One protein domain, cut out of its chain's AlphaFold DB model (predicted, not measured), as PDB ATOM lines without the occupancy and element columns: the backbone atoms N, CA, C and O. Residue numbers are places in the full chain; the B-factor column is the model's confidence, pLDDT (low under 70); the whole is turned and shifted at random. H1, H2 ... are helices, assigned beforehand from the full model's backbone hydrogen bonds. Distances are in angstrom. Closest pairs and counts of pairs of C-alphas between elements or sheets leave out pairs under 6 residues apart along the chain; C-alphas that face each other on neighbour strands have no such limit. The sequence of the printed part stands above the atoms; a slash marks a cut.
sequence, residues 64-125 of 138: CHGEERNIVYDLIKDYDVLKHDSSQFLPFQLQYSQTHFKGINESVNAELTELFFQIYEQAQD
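What this domain is: This is residues 64 to 125 of the 138 residues of the protein "spermine oxidase-like isoform X1" of Agrilus planipennis (UniProt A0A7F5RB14). With little regular structure, this is a short helix H1 and a longer helix H2 at opposite ends of a winding loop, residues 77 to 105. Residues 85 to 91 and 117 to 125, of which 117 to 122 belong to H2, stick out. The printed part has 62 residues, 23 of them in the two named helices, and no named strand; its class is all helix. It is only just loose, close to extended, with a radius of gyration of the C-alphas of 15.5 A and spans of 42 by 29 by 19 A.

How they stand to each other: Look at H1, residues 71 to 76, then at H2, residues 106 to 122: they are apart. In both, every O i to N i+4 pair is within hydrogen-bond range.

Where its parts are: Find C-alpha 71 at (-4.382, 40.762, 93.604); from there H1 runs 8.7 A to C-alpha 76. H2 runs 24.3 A from C-alpha 106 to C-alpha 122 at (31.433, 28.227, 77.549).

The domain as a whole: The C-alphas farthest apart, of Asp 78 and Gln 124, are 43.3 A apart. The printed part has no cut, and the 29-residue link is long. Look for pLDDT under 70 at residues 85 to 95 and 124 to 125.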
ATOM      1  N   CYS A  64       5.632  39.646  88.945       89.38
ATOM      2  CA  CYS A  64       4.212  39.971  89.027       89.38
ATOM      3  C   CYS A  64       3.644  40.088  87.608       89.38
ATOM      4  O   CYS A  64       3.845  41.091  86.927       89.38
ATOM      5  N   HIS A  65       2.961  39.045  87.137       88.19
ATOM      6  CA  HIS A  65       2.467  38.999  85.761       88.19
ATOM      7  C   HIS A  65       1.136  39.739  85.602       88.19
ATOM      8  O   HIS A  65       0.081  39.223  85.967       88.19
ATOM      9  N   GLY A  66       1.201  40.929  85.004       88.94
ATOM     10  CA  GLY A  66       0.038  41.746  84.668       88.94
ATOM     11  C   GLY A  66      -0.490  42.577  85.837       88.94
ATOM     12  O   GLY A  66      -0.288  42.251  87.006       88.94
ATOM     13  N   GLU A  67      -1.177  43.660  85.488       92.44
ATOM     14  CA  GLU A  67      -1.662  44.679  86.431       92.44
ATOM     15  C   GLU A  67      -3.185  44.623  86.608       92.44
ATOM     16  O   GLU A  67      -3.731  44.984  87.647       92.44
ATOM     17  N   GLU A  68      -3.896  44.110  85.605       92.88
ATOM     18  CA  GLU A  68      -5.349  44.013  85.629       92.88
ATOM     19  C   GLU A  68      -5.820  42.755  86.358       92.88
ATOM     20  O   GLU A  68      -5.414  41.636  86.035       92.88
ATOM     21  N   ARG A  69      -6.742  42.933  87.315       93.25
ATOM     22  CA  ARG A  69      -7.357  41.838  88.095       93.25
ATOM     23  C   ARG A  69      -6.324  40.938  88.782       93.25
ATOM     24  O   ARG A  69      -6.580  39.755  89.013       93.25
ATOM     25  N   ASN A  70      -5.174  41.505  89.128       93.94
ATOM     26  CA  ASN A  70      -4.096  40.805  89.795       93.94
ATOM     27  C   ASN A  70      -3.991  41.286  91.243       93.94
ATOM     28  O   ASN A  70      -3.487  42.371  91.523       93.94
ATOM     29  N   ILE A  71      -4.419  40.436  92.176       92.25
ATOM     30  CA  ILE A  71      -4.382  40.762  93.604       92.25
ATOM     31  C   ILE A  71      -2.961  41.005  94.119       92.25
ATOM     32  O   ILE A  71      -2.783  41.785  95.046       92.25
ATOM     33  N   VAL A  72      -1.947  40.355  93.535       92.44
ATOM     34  CA  VAL A  72      -0.552  40.590  93.924       92.44
ATOM     35  C   VAL A  72      -0.176  42.022  93.575       92.44
ATOM     36  O   VAL A  72       0.280  42.739  94.458       92.44
ATOM     37  N   TYR A  73      -0.452  42.450  92.339       93.81
ATOM     38  CA  TYR A  73      -0.225  43.825  91.895       93.81
ATOM     39  C   TYR A  73      -0.989  44.825  92.765       93.81
ATOM     40  O   TYR A  73      -0.392  45.748  93.310       93.81
ATOM     41  N   ASP A  74      -2.288  44.606  92.985       94.12
ATOM     42  CA  ASP A  74      -3.116  45.510  93.788       94.12
ATOM     43  C   ASP A  74      -2.611  45.693  95.223       94.12
ATOM     44  O   ASP A  74      -2.784  46.768  95.794       94.12
ATOM     45  N   LEU A  75      -1.987  44.664  95.804       90.94
ATOM     46  CA  LEU A  75      -1.425  44.726  97.151       90.94
ATOM     47  C   LEU A  75      -0.094  45.477  97.222       90.94
ATOM     48  O   LEU A  75       0.223  45.988  98.294       90.94
ATOM     49  N   ILE A  76       0.690  45.506  96.137       91.06
ATOM     50  CA  ILE A  76       2.075  46.005  96.166       91.06
ATOM     51  C   ILE A  76       2.344  47.205  95.247       91.06
ATOM     52  O   ILE A  76       3.430  47.766  95.323       91.06
ATOM     53  N   LYS A  77       1.387  47.628  94.411       91.00
ATOM     54  CA  LYS A  77       1.560  48.723  93.434       91.00
ATOM     55  C   LYS A  77       1.937  50.073  94.043       91.00
ATOM     56  O   LYS A  77       2.597  50.868  93.390       91.00
ATOM     57  N   ASP A  78       1.549  50.310  95.294       89.94
ATOM     58  CA  ASP A  78       1.871  51.546  96.017       89.94
ATOM     59  C   ASP A  78       3.231  51.471  96.743       89.94
ATOM     60  O   ASP A  78       3.617  52.398  97.456       89.94
ATOM     61  N   TYR A  79       3.962  50.363  96.588       86.25
ATOM     62  CA  TYR A  79       5.288  50.153  97.159       86.25
ATOM     63  C   TYR A  79       6.353  50.227  96.060       86.25
ATOM     64  O   TYR A  79       6.136  49.790  94.931       86.25
ATOM     65  N   ASP A  80       7.546  50.708  96.409       82.38
ATOM     66  CA  ASP A  80       8.704  50.800  95.503       82.38
ATOM     67  C   ASP A  80       9.400  49.435  95.311       82.38
ATOM     68  O   ASP A  80      10.576  49.242  95.618       82.38
ATOM     69  N   VAL A  81       8.623  48.433  94.893       83.44
ATOM     70  CA  VAL A  81       9.056  47.031  94.739       83.44
ATOM     71  C   VAL A  81       8.760  46.464  93.350       83.44
ATOM     72  O   VAL A  81       9.159  45.340  93.053       83.44
ATOM     73  N   LEU A  82       8.082  47.229  92.491       84.62
ATOM     74  CA  LEU A  82       7.782  46.857  91.112       84.62
ATOM     75  C   LEU A  82       8.581  47.719  90.135       84.62
ATOM     76  O   LEU A  82       8.626  48.939  90.259       84.62
ATOM     77  N   LYS A  83       9.139  47.083  89.104       80.44
ATOM     78  CA  LYS A  83       9.557  47.763  87.876       80.44
ATOM     79  C   LYS A  83       8.566  47.396  86.793       80.44
ATOM     80  O   LYS A  83       8.417  46.219  86.471       80.44
ATOM     81  N   HIS A  84       7.909  48.399  86.229       76.38
ATOM     82  CA  HIS A  84       7.101  48.199  85.036       76.38
ATOM     83  C   HIS A  84       8.044  47.945  83.866       76.38
ATOM     84  O   HIS A  84       8.776  48.841  83.441       76.38
ATOM     85  N   ASP A  85       8.058  46.709  83.384       68.56
ATOM     86  CA  ASP A  85       8.761  46.355  82.166       68.56
ATOM     87  C   ASP A  85       7.751  46.266  81.024       68.56
ATOM     88  O   ASP A  85       6.985  45.311  80.907       68.56
ATOM     89  N   SER A  86       7.706  47.321  80.213       59.59
ATOM     90  CA  SER A  86       6.912  47.368  78.987       59.59
ATOM     91  C   SER A  86       7.687  46.855  77.774       59.59
ATOM     92  O   SER A  86       7.161  46.897  76.659       59.59
ATOM     93  N   SER A  87       8.947  46.432  77.947       57.16
ATOM     94  CA  SER A  87       9.695  45.856  76.843       57.16
ATOM     95  C   SER A  87       9.065  44.512  76.485       57.16
ATOM     96  O   SER A  87       8.864  43.629  77.318       57.16
ATOM     97  N   GLN A  88       8.694  44.355  75.211       51.75
ATOM     98  CA  GLN A  88       8.563  43.015  74.655       51.75
ATOM     99  C   GLN A  88       9.912  42.370  74.921       51.75
ATOM    100  O   GLN A  88      10.900  42.928  74.455       51.75
ATOM    101  N   PHE A  89       9.955  41.296  75.712       53.38
ATOM    102  CA  PHE A  89      11.168  40.539  76.015       53.38
ATOM    103  C   PHE A  89      11.945  40.293  74.717       53.38
ATOM    104  O   PHE A  89      11.687  39.338  73.985       53.38
ATOM    105  N   LEU A  90      12.865  41.198  74.387       53.41
ATOM    106  CA  LEU A  90      13.790  41.007  73.299       53.41
ATOM    107  C   LEU A  90      14.911  40.210  73.949       53.41
ATOM    108  O   LEU A  90      15.554  40.739  74.857       53.41
ATOM    109  N   PRO A  91      15.157  38.960  73.525       51.75
ATOM    110  CA  PRO A  91      16.106  38.054  74.178       51.75
ATOM    111  C   PRO A  91      17.557  38.575  74.249       51.75
ATOM    112  O   PRO A  91      18.421  37.899  74.791       51.75
ATOM    113  N   PHE A  92      17.824  39.782  73.741       55.78
ATOM    114  CA  PHE A  92      19.138  40.411  73.666       55.78
ATOM    115  C   PHE A  92      19.236  41.777  74.372       55.78
ATOM    116  O   PHE A  92      20.299  42.391  74.332       55.78
ATOM    117  N   GLN A  93      18.181  42.272  75.034       62.00
ATOM    118  CA  GLN A  93      18.276  43.468  75.888       62.00
ATOM    119  C   GLN A  93      18.421  43.071  77.361       62.00
ATOM    120  O   GLN A  93      17.505  43.209  78.166       62.00
ATOM    121  N   LEU A  94      19.609  42.577  77.716       66.00
ATOM    122  CA  LEU A  94      20.010  42.431  79.115       66.00
ATOM    123  C   LEU A  94      20.241  43.827  79.705       66.00
ATOM    124  O   LEU A  94      21.208  44.516  79.375       66.00
ATOM    125  N   GLN A  95      19.329  44.254  80.576       65.94
ATOM    126  CA  GLN A  95      19.508  45.461  81.371       65.94
ATOM    127  C   GLN A  95      19.797  45.072  82.816       65.94
ATOM    128  O   GLN A  95      18.929  44.574  83.533       65.94
ATOM    129  N   TYR A  96      21.020  45.340  83.256       70.75
ATOM    130  CA  TYR A  96      21.410  45.115  84.636       70.75
ATOM    131  C   TYR A  96      21.059  46.340  85.487       70.75
ATOM    132  O   TYR A  96      21.134  47.492  85.049       70.75
ATOM    133  N   SER A  97      20.658  46.102  86.732       70.62
ATOM    134  CA  SER A  97      20.346  47.169  87.683       70.62
ATOM    135  C   SER A  97      20.724  46.764  89.102       70.62
ATOM    136  O   SER A  97      20.822  45.579  89.420       70.62
ATOM    137  N   GLN A  98      20.969  47.760  89.948       71.00
ATOM    138  CA  GLN A  98      21.133  47.582  91.388       71.00
ATOM    139  C   GLN A  98      19.761  47.407  92.060       71.00
ATOM    140  O   GLN A  98      18.712  47.482  91.416       71.00
ATOM    141  N   THR A  99      19.759  47.214  93.381       71.00
ATOM    142  CA  THR A  99      18.534  47.201  94.196       71.00
ATOM    143  C   THR A  99      17.692  48.459  93.937       71.00
ATOM    144  O   THR A  99      18.248  49.545  93.763       71.00
ATOM    145  N   HIS A 100      16.363  48.309  93.905       70.19
ATOM    146  CA  HIS A 100      15.408  49.351  93.482       70.19
ATOM    147  C   HIS A 100      15.601  49.809  92.029       70.19
ATOM    148  O   HIS A 100      15.393  50.971  91.692       70.19
ATOM    149  N   PHE A 101      16.043  48.900  91.156       72.81
ATOM    150  CA  PHE A 101      16.088  49.110  89.706       72.81
ATOM    151  C   PHE A 101      16.960  50.284  89.245       72.81
ATOM    152  O   PHE A 101      16.830  50.766  88.117       72.81
ATOM    153  N   LYS A 102      17.895  50.727  90.091       75.06
ATOM    154  CA  LYS A 102      18.841  51.783  89.745       75.06
ATOM    155  C   LYS A 102      19.799  51.267  88.675       75.06
ATOM    156  O   LYS A 102      20.584  50.353  88.933       75.06
ATOM    157  N   GLY A 103      19.724  51.842  87.477       73.81
ATOM    158  CA  GLY A 103      20.588  51.473  86.358       73.81
ATOM    159  C   GLY A 103      22.074  51.588  86.708       73.81
ATOM    160  O   GLY A 103      22.478  52.434  87.512       73.81
ATOM    161  N   ILE A 104      22.883  50.720  86.110       82.44
ATOM    162  CA  ILE A 104      24.345  50.818  86.146       82.44
ATOM    163  C   ILE A 104      24.870  51.564  84.920       82.44
ATOM    164  O   ILE A 104      24.154  51.767  83.944       82.44
ATOM    165  N   ASN A 105      26.119  52.024  85.011       86.06
ATOM    166  CA  ASN A 105      26.782  52.744  83.928       86.06
ATOM    167  C   ASN A 105      26.799  51.902  82.639       86.06
ATOM    168  O   ASN A 105      27.013  50.692  82.701       86.06
ATOM    169  N   GLU A 106      26.611  52.543  81.483       84.25
ATOM    170  CA  GLU A 106      26.551  51.872  80.179       84.25
ATOM    171  C   GLU A 106      27.799  51.039  79.863       84.25
ATOM    172  O   GLU A 106      27.661  49.925  79.361       84.25
ATOM    173  N   SER A 107      29.003  51.518  80.208       86.75
ATOM    174  CA  SER A 107      30.242  50.767  79.965       86.75
ATOM    175  C   SER A 107      30.283  49.478  80.784       86.75
ATOM    176  O   SER A 107      30.645  48.426  80.270       86.75
ATOM    177  N   VAL A 108      29.839  49.550  82.042       86.88
ATOM    178  CA  VAL A 108      29.726  48.389  82.934       86.88
ATOM    179  C   VAL A 108      28.643  47.434  82.433       86.88
ATOM    180  O   VAL A 108      28.831  46.224  82.452       86.88
ATOM    181  N   ASN A 109      27.510  47.957  81.956       84.50
ATOM    182  CA  ASN A 109      26.435  47.135  81.404       84.50
ATOM    183  C   ASN A 109      26.903  46.366  80.156       84.50
ATOM    184  O   ASN A 109      26.565  45.192  80.009       84.50
ATOM    185  N   ALA A 110      27.692  47.000  79.285       85.44
ATOM    186  CA  ALA A 110      28.283  46.355  78.114       85.44
ATOM    187  C   ALA A 110      29.263  45.236  78.507       85.44
ATOM    188  O   ALA A 110      29.121  44.116  78.025       85.44
ATOM    189  N   GLU A 111      30.181  45.509  79.438       89.44
ATOM    190  CA  GLU A 111      31.156  44.526  79.932       89.44
ATOM    191  C   GLU A 111      30.470  43.314  80.585       89.44
ATOM    192  O   GLU A 111      30.796  42.168  80.282       89.44
ATOM    193  N   LEU A 112      29.452  43.545  81.421       87.88
ATOM    194  CA  LEU A 112      28.664  42.468  82.030       87.88
ATOM    195  C   LEU A 112      27.877  41.657  80.996       87.88
ATOM    196  O   LEU A 112      27.699  40.452  81.165       87.88
ATOM    197  N   THR A 113      27.393  42.306  79.937       85.06
ATOM    198  CA  THR A 113      26.684  41.627  78.844       85.06
ATOM    199  C   THR A 113      27.630  40.703  78.086       85.06
ATOM    200  O   THR A 113      27.290  39.546  77.851       85.06
ATOM    201  N   GLU A 114      28.830  41.180  77.752       87.75
ATOM    202  CA  GLU A 114      29.857  40.371  77.092       87.75
ATOM    203  C   GLU A 114      30.279  39.185  77.966       87.75
ATOM    204  O   GLU A 114      30.271  38.044  77.502       87.75
ATOM    205  N   LEU A 115      30.554  39.432  79.250       88.19
ATOM    206  CA  LEU A 115      30.913  38.384  80.203       88.19
ATOM    207  C   LEU A 115      29.813  37.321  80.328       88.19
ATOM    208  O   LEU A 115      30.110  36.128  80.350       88.19
ATOM    209  N   PHE A 116      28.544  37.735  80.387       86.06
ATOM    210  CA  PHE A 116      27.413  36.810  80.435       86.06
ATOM    211  C   PHE A 116      27.394  35.883  79.217       86.06
ATOM    212  O   PHE A 116      27.292  34.669  79.389       86.06
ATOM    213  N   PHE A 117      27.522  36.428  78.005       84.38
ATOM    214  CA  PHE A 117      27.523  35.611  76.791       84.38
ATOM    215  C   PHE A 117      28.741  34.690  76.718       84.38
ATOM    216  O   PHE A 117      28.580  33.524  76.373       84.38
ATOM    217  N   GLN A 118      29.924  35.154  77.132       86.38
ATOM    218  CA  GLN A 118      31.114  34.303  77.217       86.38
ATOM    219  C   GLN A 118      30.901  33.117  78.165       86.38
ATOM    220  O   GLN A 118      31.212  31.983  77.806       86.38
ATOM    221  N   ILE A 119      30.339  33.352  79.357       85.56
ATOM    222  CA  ILE A 119      30.016  32.284  80.315       85.56
ATOM    223  C   ILE A 119      28.962  31.341  79.729       85.56
ATOM    224  O   ILE A 119      29.114  30.126  79.818       85.56
ATOM    225  N   TYR A 120      27.905  31.890  79.126       81.19
ATOM    226  CA  TYR A 120      26.811  31.117  78.547       81.19
ATOM    227  C   TYR A 120      27.285  30.206  77.407       81.19
ATOM    228  O   TYR A 120      26.918  29.036  77.368       81.19
ATOM    229  N   GLU A 121      28.136  30.707  76.510       81.75
ATOM    230  CA  GLU A 121      28.710  29.923  75.413       81.75
ATOM    231  C   GLU A 121      29.705  28.861  75.902       81.75
ATOM    232  O   GLU A 121      29.784  27.772  75.334       81.75
ATOM    233  N   GLN A 122      30.465  29.159  76.962       80.56
ATOM    234  CA  GLN A 122      31.433  28.227  77.549       80.56
ATOM    235  C   GLN A 122      30.791  27.169  78.448       80.56
ATOM    236  O   GLN A 122      31.411  26.136  78.709       80.56
ATOM    237  N   ALA A 123      29.564  27.397  78.918       76.31
ATOM    238  CA  ALA A 123      28.793  26.437  79.692       76.31
ATOM    239  C   ALA A 123      28.312  25.272  78.798       76.31
ATOM    240  O   ALA A 123      27.129  25.132  78.507       76.31
ATOM    241  N   GLN A 124      29.230  24.410  78.353       55.06
ATOM    242  CA  GLN A 124      28.893  23.117  77.749       55.06
ATOM    243  C   GLN A 124      28.336  22.168  78.819       55.06
ATOM    244  O   GLN A 124      29.055  21.902  79.780       55.06
ATOM    245  N   ASP A 125      27.098  21.677  78.631       56.47
ATOM    246  CA  ASP A 125      26.428  20.429  79.094       56.47
ATOM    247  C   ASP A 125      26.851  19.742  80.422       56.47
ATOM    248  O   ASP A 125      26.538  18.578  80.662       56.47
TER     249      ASP A 125